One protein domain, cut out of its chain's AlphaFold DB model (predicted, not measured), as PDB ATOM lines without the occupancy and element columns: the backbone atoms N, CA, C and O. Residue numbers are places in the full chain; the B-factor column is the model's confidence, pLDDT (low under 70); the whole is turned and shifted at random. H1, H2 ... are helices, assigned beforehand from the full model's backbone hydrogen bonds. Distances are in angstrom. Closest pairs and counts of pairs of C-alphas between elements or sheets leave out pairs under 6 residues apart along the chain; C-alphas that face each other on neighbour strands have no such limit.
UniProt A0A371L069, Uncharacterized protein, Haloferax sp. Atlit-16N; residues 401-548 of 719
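What this domain is: This is residues 401 to 548 of the 719 residues of an uncharacterized protein of Haloferax sp. Atlit-16N (UniProt A0A371L069). Two long helices, H5 and H6, run loosely side by side in opposite directions on one side of the domain, while the shorter H2, H3 and H4 gather on another; H1 joins the two groups, crossing H6 and also meeting H2 and H4. H7 lies out beyond the beginning of H5, and the loop of residues 461 to 467 sticks out. The printed part has 148 residues with seven named helices, H1 to H7 in that order, and no named strand; the class is all helix. It is compact, with a radius of gyration of the C-alphas of 15.0 A, and its rounded outline spans 36 by 34 by 31 A.

How they stand to each other: H1, residues 401 to 415, touches H2, residues 440 to 448, at a steep tilt of 49 degrees, opposite ways; their closest C-alphas, Ala 407 and Leu 444, are 5.3 A apart. H3, residues 451 to 454, touches H4, residues 470 to 479, with the C-alphas of Ala 453 and Ala 471 closest at 4.8 A. H1 and H4 touch only at their ends, closest at the C-alphas of Pro 402 and Leu 479, 6.0 A. H5, residues 488 to 505, and H6, residues 513 to 528, form a helical hairpin at a shallow tilt of 10 degrees; they only just touch, with 3 pairs of C-alphas within 8 A, closest at Tyr 495 and Gln 519, 6.8 A. H6 touches H1 with residues 521 to 528 alone, at a steep tilt of 60 degrees; the closest C-alphas, His 410 and Ala 525, are 4.8 A apart. H7, residues 539 to 545, only just touches H5, at Val 488 alone, whose C-alpha is 7.4 A from that of Leu 544. The helix packing is mostly crossed, 1 of 5 tilted pairs being shallow. Every O i to N i+4 pair is within hydrogen-bond range in H1, H2, H4, H5 and H6; H7 has 1 of 3, with 3 of 4 O i to N i+3 pairs, and H3 is too short for an i+4 pair.

Where its parts are: H1 begins at C-alpha 401 (80.182, 99.449, 135.235) and is 21.3 A long. H2, H3 and H4 follow. H5 measures 25.8 A from C-alpha 488 (80.698, 113.986, 151.311), and H6 22.7 A. H7 ends at C-alpha 545 (76.744, 116.929, 145.562).

The domain as a whole: The C-alphas farthest apart, Ser 422 and Ala 464, are 45.3 A apart. The printed part has no cut. The links H1 to H2 and H3 to H4 are long. pLDDT is under 70 at residues 461 to 465, 467, 481 to 483 and 535 to 540.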
ATOM      1  N   GLN A 401      80.901  98.399 135.970       90.75
ATOM      2  CA  GLN A 401      80.182  99.449 135.235       90.75
ATOM      3  C   GLN A 401      80.192 100.821 135.936       90.75
ATOM      4  O   GLN A 401      80.618 101.782 135.298       90.75
ATOM      5  N   PRO A 402      79.889 100.936 137.244       92.31
ATOM      6  CA  PRO A 402      79.997 102.218 137.945       92.31
ATOM      7  C   PRO A 402      81.417 102.807 137.908       92.31
ATOM      8  O   PRO A 402      81.596 104.022 137.833       92.31
ATOM      9  N   ALA A 403      82.448 101.956 137.905       94.44
ATOM     10  CA  ALA A 403      83.832 102.397 137.771       94.44
ATOM     11  C   ALA A 403      84.159 102.908 136.356       94.44
ATOM     12  O   ALA A 403      84.965 103.828 136.227       94.44
ATOM     13  N   ARG A 404      83.538 102.356 135.302       94.06
ATOM     14  CA  ARG A 404      83.660 102.865 133.922       94.06
ATOM     15  C   ARG A 404      83.022 104.238 133.779       94.06
ATOM     16  O   ARG A 404      83.689 105.153 133.307       94.06
ATOM     17  N   GLU A 405      81.794 104.393 134.261       94.06
ATOM     18  CA  GLU A 405      81.086 105.679 134.265       94.06
ATOM     19  C   GLU A 405      81.883 106.743 135.031       94.06
ATOM     20  O   GLU A 405      82.070 107.863 134.553       94.06
ATOM     21  N   LEU A 406      82.440 106.377 136.192       95.56
ATOM     22  CA  LEU A 406      83.305 107.272 136.955       95.56
ATOM     23  C   LEU A 406      84.608 107.604 136.217       95.56
ATOM     24  O   LEU A 406      85.040 108.755 136.258       95.56
ATOM     25  N   ALA A 407      85.248 106.638 135.555       97.38
ATOM     26  CA  ALA A 407      86.463 106.889 134.784       97.38
ATOM     27  C   ALA A 407      86.201 107.874 133.634       97.38
ATOM     28  O   ALA A 407      86.988 108.799 133.429       97.38
ATOM     29  N   GLU A 408      85.079 107.734 132.928       96.38
ATOM     30  CA  GLU A 408      84.649 108.670 131.883       96.38
ATOM     31  C   GLU A 408      84.364 110.064 132.452       96.38
ATOM     32  O   GLU A 408      84.865 111.062 131.931       96.38
ATOM     33  N   ALA A 409      83.627 110.154 133.562       95.25
ATOM     34  CA  ALA A 409      83.373 111.425 134.237       95.25
ATOM     35  C   ALA A 409      84.664 112.088 134.740       95.25
ATOM     36  O   ALA A 409      84.801 113.310 134.668       95.25
ATOM     37  N   HIS A 410      85.633 111.297 135.205       96.75
ATOM     38  CA  HIS A 410      86.947 111.788 135.599       96.75
ATOM     39  C   HIS A 410      87.718 112.353 134.404       96.75
ATOM     40  O   HIS A 410      88.279 113.441 134.514       96.75
ATOM     41  N   MET A 411      87.679 111.690 133.243       96.19
ATOM     42  CA  MET A 411      88.272 112.233 132.016       96.19
ATOM     43  C   MET A 411      87.630 113.561 131.608       96.19
ATOM     44  O   MET A 411      88.347 114.502 131.284       96.19
ATOM     45  N   GLN A 412      86.308 113.708 131.733       93.62
ATOM     46  CA  GLN A 412      85.651 114.993 131.466       93.62
ATOM     47  C   GLN A 412      86.091 116.110 132.428       93.62
ATOM     48  O   GLN A 412      86.075 117.283 132.056       93.62
ATOM     49  N   VAL A 413      86.465 115.779 133.670       93.88
ATOM     50  CA  VAL A 413      87.061 116.750 134.606       93.88
ATOM     51  C   VAL A 413      88.462 117.151 134.145       93.88
ATOM     52  O   VAL A 413      88.808 118.331 134.195       93.88
ATOM     53  N   LEU A 414      89.258 116.186 133.679       94.12
ATOM     54  CA  LEU A 414      90.611 116.413 133.167       94.12
ATOM     55  C   LEU A 414      90.636 117.231 131.870       94.12
ATOM     56  O   LEU A 414      91.546 118.035 131.684       94.12
ATOM     57  N   GLU A 415      89.644 117.046 131.003       91.06
ATOM     58  CA  GLU A 415      89.471 117.789 129.747       91.06
ATOM     59  C   GLU A 415      88.747 119.134 129.941       91.06
ATOM     60  O   GLU A 415      88.752 119.983 129.050       91.06
ATOM     61  N   GLY A 416      88.105 119.332 131.094       89.06
ATOM     62  CA  GLY A 416      87.337 120.528 131.416       89.06
ATOM     63  C   GLY A 416      88.156 121.657 132.045       89.06
ATOM     64  O   GLY A 416      89.374 121.589 132.236       89.06
ATOM     65  N   SER A 417      87.447 122.709 132.457       88.81
ATOM     66  CA  SER A 417      88.052 123.918 133.029       88.81
ATOM     67  C   SER A 417      88.888 123.683 134.298       88.81
ATOM     68  O   SER A 417      89.734 124.512 134.630       88.81
ATOM     69  N   THR A 418      88.699 122.559 135.002       90.81
ATOM     70  CA  THR A 418      89.438 122.172 136.220       90.81
ATOM     71  C   THR A 418      90.928 121.944 135.978       90.81
ATOM     72  O   THR A 418      91.735 122.208 136.876       90.81
ATOM     73  N   PHE A 419      91.311 121.524 134.770       91.69
ATOM     74  CA  PHE A 419      92.710 121.321 134.378       91.69
ATOM     75  C   PHE A 419      93.135 122.134 133.141       91.69
ATOM     76  O   PHE A 419      94.256 121.996 132.644       91.69
ATOM     77  N   ASP A 420      92.281 123.048 132.687       87.38
ATOM     78  CA  ASP A 420      92.613 123.984 131.618       87.38
ATOM     79  C   ASP A 420      93.295 125.269 132.144       87.38
ATOM     80  O   ASP A 420      93.293 125.597 133.335       87.38
ATOM     81  N   LYS A 421      93.943 126.020 131.249       86.44
ATOM     82  CA  LYS A 421      94.560 127.330 131.534       86.44
ATOM     83  C   LYS A 421      93.530 128.414 131.864       86.44
ATOM     84  O   LYS A 421      93.862 129.330 132.617       86.44
ATOM     85  N   SER A 422      92.301 128.311 131.354       85.44
ATOM     86  CA  SER A 422      91.233 129.310 131.509       85.44
ATOM     87  C   SER A 422      90.696 129.446 132.930       85.44
ATOM     88  O   SER A 422      90.164 130.499 133.256       85.44
ATOM     89  N   ALA A 423      90.863 128.437 133.788       86.19
ATOM     90  CA  ALA A 423      90.446 128.500 135.188       86.19
ATOM     91  C   ALA A 423      91.341 127.639 136.085       86.19
ATOM     92  O   ALA A 423      91.869 128.112 137.084       86.19
ATOM     93  N   GLY A 424      91.578 126.387 135.715       88.81
ATOM     94  CA  GLY A 424      92.100 125.365 136.609       88.81
ATOM     95  C   GLY A 424      93.617 125.211 136.720       88.81
ATOM     96  O   GLY A 424      94.415 126.152 136.600       88.81
ATOM     97  N   PHE A 425      94.007 123.977 137.028       92.88
ATOM     98  CA  PHE A 425      95.371 123.557 137.335       92.88
ATOM     99  C   PHE A 425      96.082 122.981 136.110       92.88
ATOM    100  O   PHE A 425      95.466 122.682 135.106       92.88
ATOM    101  N   ASN A 426      97.395 122.793 136.185       91.69
ATOM    102  CA  ASN A 426      98.101 121.949 135.224       91.69
ATOM    103  C   ASN A 426      98.066 120.478 135.664       91.69
ATOM    104  O   ASN A 426      98.191 120.188 136.865       91.69
ATOM    105  N   GLN A 427      97.975 119.565 134.701       93.44
ATOM    106  CA  GLN A 427      98.159 118.140 134.952       93.44
ATOM    107  C   GLN A 427      99.647 117.850 135.238       93.44
ATOM    108  O   GLN A 427     100.524 118.364 134.538       93.44
ATOM    109  N   PRO A 428      99.972 117.127 136.322       93.00
ATOM    110  CA  PRO A 428     101.337 116.664 136.578       93.00
ATOM    111  C   PRO A 428     101.768 115.571 135.577       93.00
ATOM    112  O   PRO A 428     100.934 114.786 135.135       93.00
ATOM    113  N   PRO A 429     103.065 115.448 135.245       91.06
ATOM    114  CA  PRO A 429     103.560 114.271 134.534       91.06
ATOM    115  C   PRO A 429     103.538 113.038 135.452       91.06
ATOM    116  O   PRO A 429     103.767 113.162 136.655       91.06
ATOM    117  N   GLU A 430     103.287 111.856 134.882       88.75
ATOM    118  CA  GLU A 430     103.473 110.542 135.536       88.75
ATOM    119  C   GLU A 430     102.705 110.315 136.861       88.75
ATOM    120  O   GLU A 430     103.044 109.425 137.637       88.75
ATOM    121  N   TRP A 431     101.642 111.079 137.130       94.00
ATOM    122  CA  TRP A 431     100.820 110.938 138.338       94.00
ATOM    123  C   TRP A 431      99.389 110.486 138.014       94.00
ATOM    124  O   TRP A 431      98.497 111.294 137.752       94.00
ATOM    125  N   VAL A 432      99.157 109.175 138.039       93.06
ATOM    126  CA  VAL A 432      97.820 108.581 137.873       93.06
ATOM    127  C   VAL A 432      96.941 108.953 139.078       93.06
ATOM    128  O   VAL A 432      97.429 108.915 140.210       93.06
ATOM    129  N   PRO A 433      95.656 109.310 138.888       95.56
ATOM    130  CA  PRO A 433      94.859 109.264 137.654       95.56
ATOM    131  C   PRO A 433      94.783 110.589 136.876       95.56
ATOM    132  O   PRO A 433      93.983 110.691 135.959       95.56
ATOM    133  N   ILE A 434      95.577 111.604 137.223       96.69
ATOM    134  CA  ILE A 434      95.460 112.963 136.654       96.69
ATOM    135  C   ILE A 434      96.654 113.350 135.769       96.69
ATOM    136  O   ILE A 434      96.967 114.535 135.638       96.69
ATOM    137  N   SER A 435      97.385 112.364 135.248       95.31
ATOM    138  CA  SER A 435      98.617 112.617 134.509       95.31
ATOM    139  C   SER A 435      98.342 113.197 133.129       95.31
ATOM    140  O   SER A 435      97.394 112.774 132.472       95.31
ATOM    141  N   ASP A 436      99.224 114.077 132.657       93.00
ATOM    142  CA  ASP A 436      99.131 114.623 131.298       93.00
ATOM    143  C   ASP A 436      99.116 113.508 130.236       93.00
ATOM    144  O   ASP A 436      99.947 112.596 130.262       93.00
ATOM    145  N   GLY A 437      98.140 113.561 129.325       90.75
ATOM    146  CA  GLY A 437      97.940 112.568 128.265       90.75
ATOM    147  C   GLY A 437      97.399 111.204 128.716       90.75
ATOM    148  O   GLY A 437      97.469 110.247 127.940       90.75
ATOM    149  N   ILE A 438      96.878 111.079 129.943       95.50
ATOM    150  CA  ILE A 438      96.225 109.843 130.401       95.50
ATOM    151  C   ILE A 438      94.967 109.537 129.576       95.50
ATOM    152  O   ILE A 438      94.295 110.435 129.076       95.50
ATOM    153  N   THR A 439      94.636 108.255 129.443       95.50
ATOM    154  CA  THR A 439      93.390 107.794 128.820       95.50
ATOM    155  C   THR A 439      92.437 107.222 129.874       95.50
ATOM    156  O   THR A 439      92.828 106.961 131.013       95.50
ATOM    157  N   THR A 440      91.177 106.985 129.503       96.44
ATOM    158  CA  THR A 440      90.146 106.440 130.408       96.44
ATOM    159  C   THR A 440      90.536 105.097 131.029       96.44
ATOM    160  O   THR A 440      90.187 104.799 132.167       96.44
ATOM    161  N   GLU A 441      91.271 104.266 130.295       95.12
ATOM    162  CA  GLU A 441      91.586 102.896 130.696       95.12
ATOM    163  C   GLU A 441      92.533 102.815 131.921       95.12
ATOM    164  O   GLU A 441      92.165 102.167 132.902       95.12
ATOM    165  N   PRO A 442      93.686 103.513 131.971       95.62
ATOM    166  CA  PRO A 442      94.485 103.654 133.192       95.62
ATOM    167  C   PRO A 442      93.707 104.193 134.401       95.62
ATOM    168  O   PRO A 442      93.940 103.748 135.528       95.62
ATOM    169  N   VAL A 443      92.768 105.121 134.183       97.06
ATOM    170  CA  VAL A 443      91.897 105.631 135.255       97.06
ATOM    171  C   VAL A 443      90.995 104.510 135.774       97.06
ATOM    172  O   VAL A 443      90.958 104.279 136.984       97.06
ATOM    173  N   LEU A 444      90.345 103.758 134.880       97.12
ATOM    174  CA  LEU A 444      89.514 102.605 135.229       97.12
ATOM    175  C   LEU A 444      90.293 101.556 136.034       97.12
ATOM    176  O   LEU A 444      89.830 101.145 137.099       97.12
ATOM    177  N   TYR A 445      91.489 101.163 135.579       95.44
ATOM    178  CA  TYR A 445      92.333 100.216 136.316       95.44
ATOM    179  C   TYR A 445      92.656 100.720 137.723       95.44
ATOM    180  O   TYR A 445      92.588  99.952 138.682       95.44
ATOM    181  N   SER A 446      92.948 102.018 137.873       95.56
ATOM    182  CA  SER A 446      93.230 102.603 139.187       95.56
ATOM    183  C   SER A 446      92.025 102.543 140.135       95.56
ATOM    184  O   SER A 446      92.212 102.373 141.342       95.56
ATOM    185  N   ILE A 447      90.797 102.653 139.611       95.50
ATOM    186  CA  ILE A 447      89.562 102.548 140.400       95.50
ATOM    187  C   ILE A 447      89.354 101.102 140.852       95.50
ATOM    188  O   ILE A 447      89.191 100.863 142.049       95.50
ATOM    189  N   VAL A 448      89.419 100.145 139.920       93.75
ATOM    190  CA  VAL A 448      89.170  98.719 140.193       93.75
ATOM    191  C   VAL A 448      90.228  98.124 141.132       93.75
ATOM    192  O   VAL A 448      89.880  97.370 142.038       93.75
ATOM    193  N   ASP A 449      91.502  98.505 140.987       90.31
ATOM    194  CA  ASP A 449      92.582  98.036 141.872       90.31
ATOM    195  C   ASP A 449      92.650  98.771 143.224       90.31
ATOM    196  O   ASP A 449      93.371  98.384 144.150       90.31
ATOM    197  N   GLY A 450      91.857  99.834 143.373       91.38
ATOM    198  CA  GLY A 450      91.751 100.640 144.587       91.38
ATOM    199  C   GLY A 450      92.865 101.667 144.792       91.38
ATOM    200  O   GLY A 450      92.893 102.346 145.823       91.38
ATOM    201  N   LEU A 451      93.756 101.847 143.814       92.06
ATOM    202  CA  LEU A 451      94.760 102.919 143.815       92.06
ATOM    203  C   LEU A 451      94.118 104.313 143.814       92.06
ATOM    204  O   LEU A 451      94.628 105.218 144.470       92.06
ATOM    205  N   TYR A 452      92.974 104.465 143.149       95.06
ATOM    206  CA  TYR A 452      92.198 105.706 143.099       95.06
ATOM    207  C   TYR A 452      91.776 106.185 144.499       95.06
ATOM    208  O   TYR A 452      91.926 107.360 144.840       95.06
ATOM    209  N   ALA A 453      91.312 105.257 145.340       94.75
ATOM    210  CA  ALA A 453      90.951 105.525 146.729       94.75
ATOM    211  C   ALA A 453      92.192 105.662 147.625       94.75
ATOM    212  O   ALA A 453      92.299 106.592 148.418       94.75
ATOM    213  N   TYR A 454      93.180 104.778 147.467       91.56
ATOM    214  CA  TYR A 454      94.406 104.828 148.267       91.56
ATOM    215  C   TYR A 454      95.185 106.135 148.106       91.56
ATOM    216  O   TYR A 454      95.712 106.667 149.076       91.56
ATOM    217  N   GLY A 455      95.261 106.653 146.880       91.62
ATOM    218  CA  GLY A 455      95.967 107.897 146.598       91.62
ATOM    219  C   GLY A 455      95.279 109.136 147.171       91.62
ATOM    220  O   GLY A 455      95.891 110.201 147.192       91.62
ATOM    221  N   THR A 456      94.028 109.042 147.624       95.75
ATOM    222  CA  THR A 456      93.215 110.201 148.026       95.75
ATOM    223  C   THR A 456      92.782 110.178 149.488       95.75
ATOM    224  O   THR A 456      92.637 111.257 150.065       95.75
ATOM    225  N   LEU A 457      92.623 109.001 150.093       95.31
ATOM    226  CA  LEU A 457      92.145 108.833 151.468       95.31
ATOM    227  C   LEU A 457      93.276 108.580 152.465       95.31
ATOM    228  O   LEU A 457      94.414 108.304 152.079       95.31
ATOM    229  N   SER A 458      92.966 108.680 153.759       90.62
ATOM    230  CA  SER A 458      93.944 108.413 154.807       90.62
ATOM    231  C   SER A 458      94.395 106.945 154.789       90.62
ATOM    232  O   SER A 458      93.682 106.032 154.362       90.62
ATOM    233  N   THR A 459      95.625 106.710 155.242       82.19
ATOM    234  CA  THR A 459      96.200 105.368 155.346       82.19
ATOM    235  C   THR A 459      96.264 104.963 156.814       82.19
ATOM    236  O   THR A 459      96.931 105.661 157.586       82.19
ATOM    237  N   PRO A 460      95.633 103.849 157.229       72.81
ATOM    238  CA  PRO A 460      95.679 103.413 158.617       72.81
ATOM    239  C   PRO A 460      97.120 103.225 159.098       72.81
ATOM    240  O   PRO A 460      97.910 102.517 158.476       72.81
ATOM    241  N   GLY A 461      97.470 103.852 160.221       56.94
ATOM    242  CA  GLY A 461      98.777 103.671 160.844       56.94
ATOM    243  C   GLY A 461      98.845 102.344 161.602       56.94
ATOM    244  O   GLY A 461      98.222 102.208 162.653       56.94
ATOM    245  N   GLY A 462      99.609 101.371 161.099       58.31
ATOM    246  CA  GLY A 462      99.926 100.132 161.819       58.31
ATOM    247  C   GLY A 462     100.234  98.932 160.921       58.31
ATOM    248  O   GLY A 462      99.855  98.903 159.755       58.31
ATOM    249  N   ASP A 463     100.871  97.907 161.495       55.50
ATOM    250  CA  ASP A 463     101.209  96.645 160.806       55.50
ATOM    251  C   ASP A 463      99.977  95.759 160.509       55.50
ATOM    252  O   ASP A 463     100.087  94.729 159.844       55.50
ATOM    253  N   ALA A 464      98.793  96.142 161.002       58.47
ATOM    254  CA  ALA A 464      97.543  95.407 160.840       58.47
ATOM    255  C   ALA A 464      96.411  96.359 160.411       58.47
ATOM    256  O   ALA A 464      95.872  97.073 161.263       58.47
ATOM    257  N   PRO A 465      96.009  96.364 159.125       60.44
ATOM    258  CA  PRO A 465      94.920  97.211 158.655       60.44
ATOM    259  C   PRO A 465      93.607  96.877 159.391       60.44
ATOM    260  O   PRO A 465      93.332  95.689 159.630       60.44
ATOM    261  N   PRO A 466      92.810  97.892 159.774       70.44
ATOM    262  CA  PRO A 466      91.514  97.703 160.415       70.44
ATOM    263  C   PRO A 466      90.486  97.108 159.440       70.44
ATOM    264  O   PRO A 466      90.708  97.052 158.233       70.44
ATOM    265  N   ALA A 467      89.344  96.668 159.978       69.06
ATOM    266  CA  ALA A 467      88.202  96.240 159.165       69.06
ATOM    267  C   ALA A 467      87.559  97.409 158.389       69.06
ATOM    268  O   ALA A 467      86.987  97.196 157.329       69.06
ATOM    269  N   ASP A 468      87.690  98.636 158.899       78.69
ATOM    270  CA  ASP A 468      87.226  99.871 158.258       78.69
ATOM    271  C   ASP A 468      88.423 100.625 157.650       78.69
ATOM    272  O   ASP A 468      88.811 101.692 158.116       78.69
ATOM    273  N   ASP A 469      89.102 100.004 156.675       86.31
ATOM    274  CA  ASP A 469      90.154 100.669 155.889       86.31
ATOM    275  C   ASP A 469      89.492 101.665 154.914       86.31
ATOM    276  O   ASP A 469      88.666 101.237 154.101       86.31
ATOM    277  N   PRO A 470      89.830 102.970 154.958       90.56
ATOM    278  CA  PRO A 470      89.176 103.975 154.121       90.56
ATOM    279  C   PRO A 470      89.282 103.688 152.623       90.56
ATOM    280  O   PRO A 470      88.314 103.881 151.888       90.56
ATOM    281  N   ALA A 471      90.435 103.187 152.165       89.38
ATOM    282  CA  ALA A 471      90.628 102.878 150.756       89.38
ATOM    283  C   ALA A 471      89.755 101.694 150.326       89.38
ATOM    284  O   ALA A 471      89.120 101.772 149.282       89.38
ATOM    285  N   ASP A 472      89.671 100.634 151.136       87.25
ATOM    286  CA  ASP A 472      88.770  99.510 150.856       87.25
ATOM    287  C   ASP A 472      87.299  99.950 150.860       87.25
ATOM    288  O   ASP A 472      86.557  99.576 149.953       87.25
ATOM    289  N   TRP A 473      86.890 100.770 151.839       90.25
ATOM    290  CA  TRP A 473      85.537 101.331 151.901       90.25
ATOM    291  C   TRP A 473      85.179 102.045 150.597       90.25
ATOM    292  O   TRP A 473      84.174 101.701 149.969       90.25
ATOM    293  N   LEU A 474      85.999 103.006 150.161       93.12
ATOM    294  CA  LEU A 474      85.704 103.751 148.944       93.12
ATOM    295  C   LEU A 474      85.793 102.843 147.714       93.12
ATOM    296  O   LEU A 474      84.869 102.860 146.915       93.12
ATOM    297  N   THR A 475      86.817 101.994 147.574       92.00
ATOM    298  CA  THR A 475      86.928 101.068 146.430       92.00
ATOM    299  C   THR A 475      85.690 100.187 146.273       92.00
ATOM    300  O   THR A 475      85.154 100.096 145.173       92.00
ATOM    301  N   PHE A 476      85.186  99.572 147.344       89.50
ATOM    302  CA  PHE A 476      83.995  98.725 147.239       89.50
ATOM    303  C   PHE A 476      82.715  99.532 147.041       89.50
ATOM    304  O   PHE A 476      81.856  99.103 146.275       89.50
ATOM    305  N   THR A 477      82.620 100.730 147.622       91.75
ATOM    306  CA  THR A 477      81.504 101.648 147.346       91.75
ATOM    307  C   THR A 477      81.476 102.038 145.861       91.75
ATOM    308  O   THR A 477      80.415 102.047 145.245       91.75
ATOM    309  N   LEU A 478      82.643 102.293 145.253       93.25
ATOM    310  CA  LEU A 478      82.786 102.640 143.831       93.25
ATOM    311  C   LEU A 478      82.468 101.489 142.876       93.25
ATOM    312  O   LEU A 478      82.145 101.738 141.720       93.25
ATOM    313  N   LEU A 479      82.556 100.243 143.341       92.19
ATOM    314  CA  LEU A 479      82.186  99.054 142.569       92.19
ATOM    315  C   LEU A 479      80.748  98.592 142.854       92.19
ATOM    316  O   LEU A 479      80.215  97.736 142.146       92.19
ATOM    317  N   SER A 480      80.105  99.142 143.885       88.50
ATOM    318  CA  SER A 480      78.717  98.838 144.224       88.50
ATOM    319  C   SER A 480      77.783  99.630 143.302       88.50
ATOM    320  O   SER A 480      77.874 100.860 143.208       88.50
ATOM    321  N   GLY A 481      76.894  98.933 142.587       69.44
ATOM    322  CA  GLY A 481      75.907  99.556 141.688       69.44
ATOM    323  C   GLY A 481      74.943 100.508 142.415       69.44
ATOM    324  O   GLY A 481      74.863 100.436 143.636       69.44
ATOM    325  N   ASP A 482      74.278 101.391 141.648       59.88
ATOM    326  CA  ASP A 482      73.160 102.364 141.844       59.88
ATOM    327  C   ASP A 482      72.549 102.714 143.230       59.88
ATOM    328  O   ASP A 482      71.579 103.469 143.294       59.88
ATOM    329  N   GLY A 483      73.063 102.232 144.359       55.56
ATOM    330  CA  GLY A 483      72.464 102.404 145.683       55.56
ATOM    331  C   GLY A 483      73.411 102.891 146.775       55.56
ATOM    332  O   GLY A 483      72.928 103.429 147.771       55.56
ATOM    333  N   GLU A 484      74.734 102.741 146.628       75.00
ATOM    334  CA  GLU A 484      75.669 103.120 147.694       75.00
ATOM    335  C   GLU A 484      76.292 104.495 147.439       75.00
ATOM    336  O   GLU A 484      77.280 104.665 146.717       75.00
ATOM    337  N   ALA A 485      75.649 105.507 148.018       84.94
ATOM    338  CA  ALA A 485      76.101 106.882 147.933       84.94
ATOM    339  C   ALA A 485      77.239 107.164 148.926       84.94
ATOM    340  O   ALA A 485      77.260 106.660 150.049       84.94
ATOM    341  N   ILE A 486      78.173 108.016 148.514       92.50
ATOM    342  CA  ILE A 486      79.372 108.392 149.261       92.50
ATOM    343  C   ILE A 486      79.062 109.638 150.093       92.50
ATOM    344  O   ILE A 486      78.800 110.699 149.518       92.50
ATOM    345  N   PRO A 487      79.091 109.560 151.437       92.69
ATOM    346  CA  PRO A 487      78.891 110.731 152.277       92.69
ATOM    347  C   PRO A 487      80.037 111.722 152.072       92.69
ATOM    348  O   PRO A 487      81.190 111.414 152.393       92.69
ATOM    349  N   VAL A 488      79.716 112.919 151.574       93.06
ATOM    350  CA  VAL A 488      80.698 113.986 151.311       93.06
ATOM    351  C   VAL A 488      81.522 114.286 152.557       93.06
ATOM    352  O   VAL A 488      82.712 114.566 152.473       93.06
ATOM    353  N   GLU A 489      80.916 114.193 153.736       91.88
ATOM    354  CA  GLU A 489      81.588 114.570 154.977       91.88
ATOM    355  C   GLU A 489      82.683 113.585 155.360       91.88
ATOM    356  O   GLU A 489      83.778 114.013 155.715       91.88
ATOM    357  N   ARG A 490      82.422 112.281 155.196       93.31
ATOM    358  CA  ARG A 490      83.451 111.253 155.374       93.31
ATOM    359  C   ARG A 490      84.566 111.450 154.350       93.31
ATOM    360  O   ARG A 490      85.731 111.405 154.715       93.31
ATOM    361  N   LEU A 491      84.217 111.715 153.089       95.44
ATOM    362  CA  LEU A 491      85.199 111.918 152.024       95.44
ATOM    363  C   LEU A 491      86.133 113.109 152.314       95.44
ATOM    364  O   LEU A 491      87.346 112.987 152.182       95.44
ATOM    365  N   LEU A 492      85.582 114.244 152.757       95.12
ATOM    366  CA  LEU A 492      86.369 115.433 153.098       95.12
ATOM    367  C   LEU A 492      87.230 115.243 154.351       95.12
ATOM    368  O   LEU A 492      88.347 115.761 154.391       95.12
ATOM    369  N   ASP A 493      86.736 114.520 155.360       94.81
ATOM    370  CA  ASP A 493      87.528 114.171 156.544       94.81
ATOM    371  C   ASP A 493      88.767 113.357 156.126       94.81
ATOM    372  O   ASP A 493      89.897 113.752 156.423       94.81
ATOM    373  N   GLU A 494      88.571 112.307 155.324       96.38
ATOM    374  CA  GLU A 494      89.646 111.453 154.799       96.38
ATOM    375  C   GLU A 494      90.628 112.211 153.888       96.38
ATOM    376  O   GLU A 494      91.843 112.014 153.969       96.38
ATOM    377  N   TYR A 495      90.128 113.117 153.040       96.94
ATOM    378  CA  TYR A 495      90.980 113.952 152.193       96.94
ATOM    379  C   TYR A 495      91.896 114.857 153.007       96.94
ATOM    380  O   TYR A 495      93.091 114.965 152.712       96.94
ATOM    381  N   VAL A 496      91.343 115.525 154.023       95.88
ATOM    382  CA  VAL A 496      92.116 116.415 154.890       95.88
ATOM    383  C   VAL A 496      93.134 115.615 155.686       95.88
ATOM    384  O   VAL A 496      94.284 116.037 155.761       95.88
ATOM    385  N   GLU A 497      92.769 114.451 156.223       94.81
ATOM    386  CA  GLU A 497      93.722 113.577 156.910       94.81
ATOM    387  C   GLU A 497      94.869 113.134 155.995       94.81
ATOM    388  O   GLU A 497      96.032 113.200 156.404       94.81
ATOM    389  N   ARG A 498      94.580 112.785 154.734       94.62
ATOM    390  CA  ARG A 498      95.610 112.470 153.734       94.62
ATOM    391  C   ARG A 498      96.536 113.655 153.465       94.62
ATOM    392  O   ARG A 498      97.751 113.479 153.472       94.62
ATOM    393  N   ILE A 499      95.992 114.857 153.267       93.44
ATOM    394  CA  ILE A 499      96.797 116.074 153.061       93.44
ATOM    395  C   ILE A 499      97.708 116.318 154.266       93.44
ATOM    396  O   ILE A 499      98.890 116.600 154.093       93.44
ATOM    397  N   VAL A 500      97.169 116.207 155.483       91.50
ATOM    398  CA  VAL A 500      97.915 116.442 156.725       91.50
ATOM    399  C   VAL A 500      99.047 115.432 156.899       91.50
ATOM    400  O   VAL A 500     100.150 115.827 157.274       91.50
ATOM    401  N   ALA A 501      98.799 114.154 156.609       91.06
ATOM    402  CA  ALA A 501      99.825 113.118 156.668       91.06
ATOM    403  C   ALA A 501     100.979 113.416 155.697       91.06
ATOM    404  O   ALA A 501     102.131 113.483 156.115       91.06
ATOM    405  N   GLU A 502     100.666 113.707 154.434       91.88
ATOM    406  CA  GLU A 502     101.673 114.008 153.409       91.88
ATOM    407  C   GLU A 502     102.450 115.303 153.704       91.88
ATOM    408  O   GLU A 502     103.654 115.369 153.480       91.88
ATOM    409  N   GLN A 503     101.791 116.328 154.260       88.56
ATOM    410  CA  GLN A 503     102.471 117.546 154.719       88.56
ATOM    411  C   GLN A 503     103.450 117.270 155.860       88.56
ATOM    412  O   GLN A 503     104.538 117.839 155.892       88.56
ATOM    413  N   ARG A 504     103.061 116.412 156.804       87.31
ATOM    414  CA  ARG A 504     103.882 116.062 157.964       87.31
ATOM    415  C   ARG A 504     105.110 115.233 157.587       87.31
ATOM    416  O   ARG A 504     106.130 115.354 158.266       87.31
ATOM    417  N   ASP A 505     104.993 114.408 156.552       87.50
ATOM    418  CA  ASP A 505     106.072 113.551 156.057       87.50
ATOM    419  C   ASP A 505     107.035 114.294 155.101       87.50
ATOM    420  O   ASP A 505     108.140 113.812 154.847       87.50
ATOM    421  N   ASP A 506     106.666 115.485 154.614       86.75
ATOM    422  CA  ASP A 506     107.551 116.383 153.861       86.75
ATOM    423  C   ASP A 506     108.421 117.235 154.807       86.75
ATOM    424  O   ASP A 506     107.919 118.022 155.612       86.75
ATOM    425  N   ASP A 507     109.749 117.137 154.670       83.19
ATOM    426  CA  ASP A 507     110.726 117.845 155.522       83.19
ATOM    427  C   ASP A 507     110.557 119.379 155.529       83.19
ATOM    428  O   ASP A 507     110.955 120.062 156.479       83.19
ATOM    429  N   GLU A 508     109.985 119.944 154.464       81.94
ATOM    430  CA  GLU A 508     109.745 121.378 154.311       81.94
ATOM    431  C   GLU A 508     108.284 121.776 154.573       81.94
ATOM    432  O   GLU A 508     107.931 122.954 154.423       81.94
ATOM    433  N   ASN A 509     107.448 120.823 154.997       82.81
ATOM    434  CA  ASN A 509     106.019 120.990 155.237       82.81
ATOM    435  C   ASN A 509     105.291 121.600 154.020       82.81
ATOM    436  O   ASN A 509     104.457 122.508 154.141       82.81
ATOM    437  N   ARG A 510     105.676 121.173 152.810       86.62
ATOM    438  CA  ARG A 510     105.114 121.664 151.546       86.62
ATOM    439  C   ARG A 510     103.705 121.118 151.330       86.62
ATOM    440  O   ARG A 510     103.369 120.011 151.723       86.62
ATOM    441  N   LEU A 511     102.863 121.903 150.653       89.69
ATOM    442  CA  LEU A 511     101.525 121.465 150.246       89.69
ATOM    443  C   LEU A 511     101.626 120.291 149.244       89.69
ATOM    444  O   LEU A 511     102.285 120.467 148.215       89.69
ATOM    445  N   PRO A 512     100.959 119.144 149.480       93.38
ATOM    446  CA  PRO A 512     100.988 117.984 148.593       93.38
ATOM    447  C   PRO A 512     100.098 118.228 147.368       93.38
ATOM    448  O   PRO A 512      98.949 117.793 147.294       93.38
ATOM    449  N   GLU A 513     100.624 118.982 146.402       94.44
ATOM    450  CA  GLU A 513      99.841 119.510 145.280       94.44
ATOM    451  C   GLU A 513      99.170 118.416 144.444       94.44
ATOM    452  O   GLU A 513      98.009 118.570 144.074       94.44
ATOM    453  N   SER A 514      99.870 117.318 144.142       95.50
ATOM    454  CA  SER A 514      99.322 116.251 143.297       95.50
ATOM    455  C   SER A 514      98.177 115.505 143.985       95.50
ATOM    456  O   SER A 514      97.146 115.291 143.357       95.50
ATOM    457  N   HIS A 515      98.300 115.207 145.285       95.50
ATOM    458  CA  HIS A 515      97.209 114.622 146.073       95.50
ATOM    459  C   HIS A 515      95.979 115.524 146.083       95.50
ATOM    460  O   HIS A 515      94.879 115.068 145.781       95.50
ATOM    461  N   LEU A 516      96.176 116.814 146.350       96.00
ATOM    462  CA  LEU A 516      95.089 117.782 146.407       96.00
ATOM    463  C   LEU A 516      94.372 117.933 145.051       96.00
ATOM    464  O   LEU A 516      93.143 117.969 145.001       96.00
ATOM    465  N   LYS A 517      95.121 117.964 143.940       96.75
ATOM    466  CA  LYS A 517      94.547 117.960 142.582       96.75
ATOM    467  C   LYS A 517      93.751 116.685 142.310       96.75
ATOM    468  O   LYS A 517      92.654 116.771 141.768       96.75
ATOM    469  N   THR A 518      94.275 115.518 142.692       97.50
ATOM    470  CA  THR A 518      93.574 114.239 142.516       97.50
ATOM    471  C   THR A 518      92.288 114.188 143.338       97.50
ATOM    472  O   THR A 518      91.258 113.788 142.808       97.50
ATOM    473  N   GLN A 519      92.313 114.640 144.593       97.81
ATOM    474  CA  GLN A 519      91.132 114.709 145.462       97.81
ATOM    475  C   GLN A 519      90.056 115.641 144.895       97.81
ATOM    476  O   GLN A 519      88.873 115.304 144.910       97.81
ATOM    477  N   PHE A 520      90.455 116.793 144.350       96.56
ATOM    478  CA  PHE A 520      89.524 117.722 143.710       96.56
ATOM    479  C   PHE A 520      88.909 117.134 142.437       96.56
ATOM    480  O   PHE A 520      87.694 117.176 142.263       96.56
ATOM    481  N   ALA A 521      89.736 116.507 141.595       96.69
ATOM    482  CA  ALA A 521      89.275 115.814 140.399       96.69
ATOM    483  C   ALA A 521      88.327 114.650 140.732       96.69
ATOM    484  O   ALA A 521      87.330 114.441 140.047       96.69
ATOM    485  N   GLN A 522      88.622 113.905 141.801       97.38
ATOM    486  CA  GLN A 522      87.770 112.836 142.311       97.38
ATOM    487  C   GLN A 522      86.434 113.385 142.822       97.38
ATOM    488  O   GLN A 522      85.394 112.850 142.457       97.38
ATOM    489  N   LEU A 523      86.431 114.473 143.600       96.38
ATOM    490  CA  LEU A 523      85.196 115.082 144.103       96.38
ATOM    491  C   LEU A 523      84.273 115.536 142.962       96.38
ATOM    492  O   LEU A 523      83.089 115.210 142.968       96.38
ATOM    493  N   GLU A 524      84.811 116.242 141.962       94.56
ATOM    494  CA  GLU A 524      84.020 116.676 140.805       94.56
ATOM    495  C   GLU A 524      83.531 115.498 139.956       94.56
ATOM    496  O   GLU A 524      82.390 115.513 139.496       94.56
ATOM    497  N   ALA A 525      84.359 114.465 139.763       95.38
ATOM    498  CA  ALA A 525      83.965 113.271 139.022       95.38
ATOM    499  C   ALA A 525      82.816 112.532 139.725       95.38
ATOM    500  O   ALA A 525      81.832 112.189 139.081       95.38
ATOM    501  N   LEU A 526      82.889 112.370 141.051       94.94
ATOM    502  CA  LEU A 526      81.829 111.749 141.851       94.94
ATOM    503  C   LEU A 526      80.527 112.560 141.841       94.94
ATOM    504  O   LEU A 526      79.448 111.970 141.847       94.94
ATOM    505  N   ALA A 527      80.616 113.892 141.803       92.69
ATOM    506  CA  ALA A 527      79.452 114.760 141.648       92.69
ATOM    507  C   ALA A 527      78.807 114.629 140.256       92.69
ATOM    508  O   ALA A 527      77.589 114.687 140.145       92.69
ATOM    509  N   ARG A 528      79.600 114.430 139.190       91.50
ATOM    510  CA  ARG A 528      79.098 114.241 137.811       91.50
ATOM    511  C   ARG A 528      78.327 112.935 137.613       91.50
ATOM    512  O   ARG A 528      77.457 112.894 136.752       91.50
ATOM    513  N   VAL A 529      78.650 111.895 138.379       92.00
ATOM    514  CA  VAL A 529      77.947 110.597 138.349       92.00
ATOM    515  C   VAL A 529      76.920 110.450 139.479       92.00
ATOM    516  O   VAL A 529      76.511 109.337 139.794       92.00
ATOM    517  N   ASP A 530      76.530 111.554 140.131       90.69
ATOM    518  CA  ASP A 530      75.527 111.590 141.207       90.69
ATOM    519  C   ASP A 530      75.799 110.601 142.366       90.69
ATOM    520  O   ASP A 530      74.886 110.099 143.025       90.69
ATOM    521  N   ARG A 531      77.078 110.314 142.656       91.25
ATOM    522  CA  ARG A 531      77.474 109.347 143.701       91.25
ATOM    523  C   ARG A 531      77.642 109.967 145.083       91.25
ATOM    524  O   ARG A 531      77.860 109.233 146.043       91.25
ATOM    525  N   LEU A 532      77.566 111.288 145.210       92.38
ATOM    526  CA  LEU A 532      77.744 111.994 146.480       92.38
ATOM    527  C   LEU A 532      76.411 112.180 147.216       92.38
ATOM    528  O   LEU A 532      75.414 112.590 146.629       92.38
ATOM    529  N   THR A 533      76.407 111.944 148.527       90.81
ATOM    530  CA  THR A 533      75.261 112.197 149.415       90.81
ATOM    531  C   THR A 533      75.668 113.003 150.640       90.81
ATOM    532  O   THR A 533      76.849 113.156 150.954       90.81
ATOM    533  N   THR A 534      74.675 113.498 151.367       83.62
ATOM    534  CA  THR A 534      74.866 114.138 152.660       83.62
ATOM    535  C   THR A 534      73.771 113.723 153.635       83.62
ATOM    536  O   THR A 534      72.605 113.577 153.275       83.62
ATOM    537  N   ASN A 535      74.148 113.540 154.902       68.88
ATOM    538  CA  ASN A 535      73.215 113.168 155.971       68.88
ATOM    539  C   ASN A 535      72.503 114.378 156.595       68.88
ATOM    540  O   ASN A 535      71.776 114.230 157.579       68.88
ATOM    541  N   THR A 536      72.736 115.584 156.075       62.06
ATOM    542  CA  THR A 536      72.167 116.820 156.612       62.06
ATOM    543  C   THR A 536      71.162 117.446 155.653       62.06
ATOM    544  O   THR A 536      71.304 117.378 154.439       62.06
ATOM    545  N   THR A 537      70.154 118.114 156.210       56.31
ATOM    546  CA  THR A 537      69.241 119.001 155.471       56.31
ATOM    547  C   THR A 537      69.851 120.393 155.247       56.31
ATOM    548  O   THR A 537      69.115 121.352 155.043       56.31
ATOM    549  N   ASN A 538      71.170 120.540 155.405       60.03
ATOM    550  CA  ASN A 538      71.878 121.803 155.233       60.03
ATOM    551  C   ASN A 538      72.238 122.004 153.755       60.03
ATOM    552  O   ASN A 538      73.095 121.287 153.229       60.03
ATOM    553  N   ASP A 539      71.638 123.025 153.140       61.94
ATOM    554  CA  ASP A 539      71.859 123.430 151.747       61.94
ATOM    555  C   ASP A 539      73.355 123.617 151.406       61.94
ATOM    556  O   ASP A 539      73.776 123.368 150.273       61.94
ATOM    557  N   ALA A 540      74.191 123.966 152.395       66.44
ATOM    558  CA  ALA A 540      75.635 124.151 152.238       66.44
ATOM    559  C   ALA A 540      76.375 122.899 151.727       66.44
ATOM    560  O   ALA A 540      77.288 123.012 150.904       66.44
ATOM    561  N   LEU A 541      76.007 121.701 152.200       72.12
ATOM    562  CA  LEU A 541      76.643 120.442 151.779       72.12
ATOM    563  C   LEU A 541      75.986 119.852 150.530       72.12
ATOM    564  O   LEU A 541      76.674 119.232 149.723       72.12
ATOM    565  N   THR A 542      74.700 120.130 150.306       76.31
ATOM    566  CA  THR A 542      74.011 119.812 149.044       76.31
ATOM    567  C   THR A 542      74.683 120.489 147.848       76.31
ATOM    568  O   THR A 542      74.690 119.955 146.745       76.31
ATOM    569  N   ALA A 543      75.327 121.642 148.049       82.00
ATOM    570  CA  ALA A 543      76.098 122.289 146.996       82.00
ATOM    571  C   ALA A 543      77.267 121.440 146.459       82.00
ATOM    572  O   ALA A 543      77.564 121.535 145.270       82.00
ATOM    573  N   LEU A 544      77.888 120.601 147.297       83.38
ATOM    574  CA  LEU A 544      79.007 119.728 146.916       83.38
ATOM    575  C   LEU A 544      78.567 118.456 146.191       83.38
ATOM    576  O   LEU A 544      79.395 117.806 145.562       83.38
ATOM    577  N   THR A 545      77.287 118.094 146.272       82.44
ATOM    578  CA  THR A 545      76.744 116.929 145.562       82.44
ATOM    579  C   THR A 545      76.283 117.278 144.148       82.44
ATOM    580  O   THR A 545      75.917 116.382 143.400       82.44
ATOM    581  N   ARG A 546      76.252 118.567 143.779       83.81
ATOM    582  CA  ARG A 546      75.798 119.026 142.461       83.81
ATOM    583  C   ARG A 546      76.936 118.994 141.448       83.81
ATOM    584  O   ARG A 546      78.038 119.466 141.728       83.81
ATOM    585  N   MET A 547      76.623 118.520 140.246       81.94
ATOM    586  CA  MET A 547      77.515 118.568 139.092       81.94
ATOM    587  C   MET A 547      78.031 120.005 138.839       81.94
ATOM    588  O   MET A 547      77.224 120.939 138.793       81.94
ATOM    589  N   PRO A 548      79.350 120.204 138.642       80.50
ATOM    590  CA  PRO A 548      79.894 121.478 138.175       80.50
ATOM    591  C   PRO A 548      79.312 121.882 136.815       80.50
ATOM    592  O   PRO A 548      79.112 121.035 135.946       80.50
TER     593      PRO A 548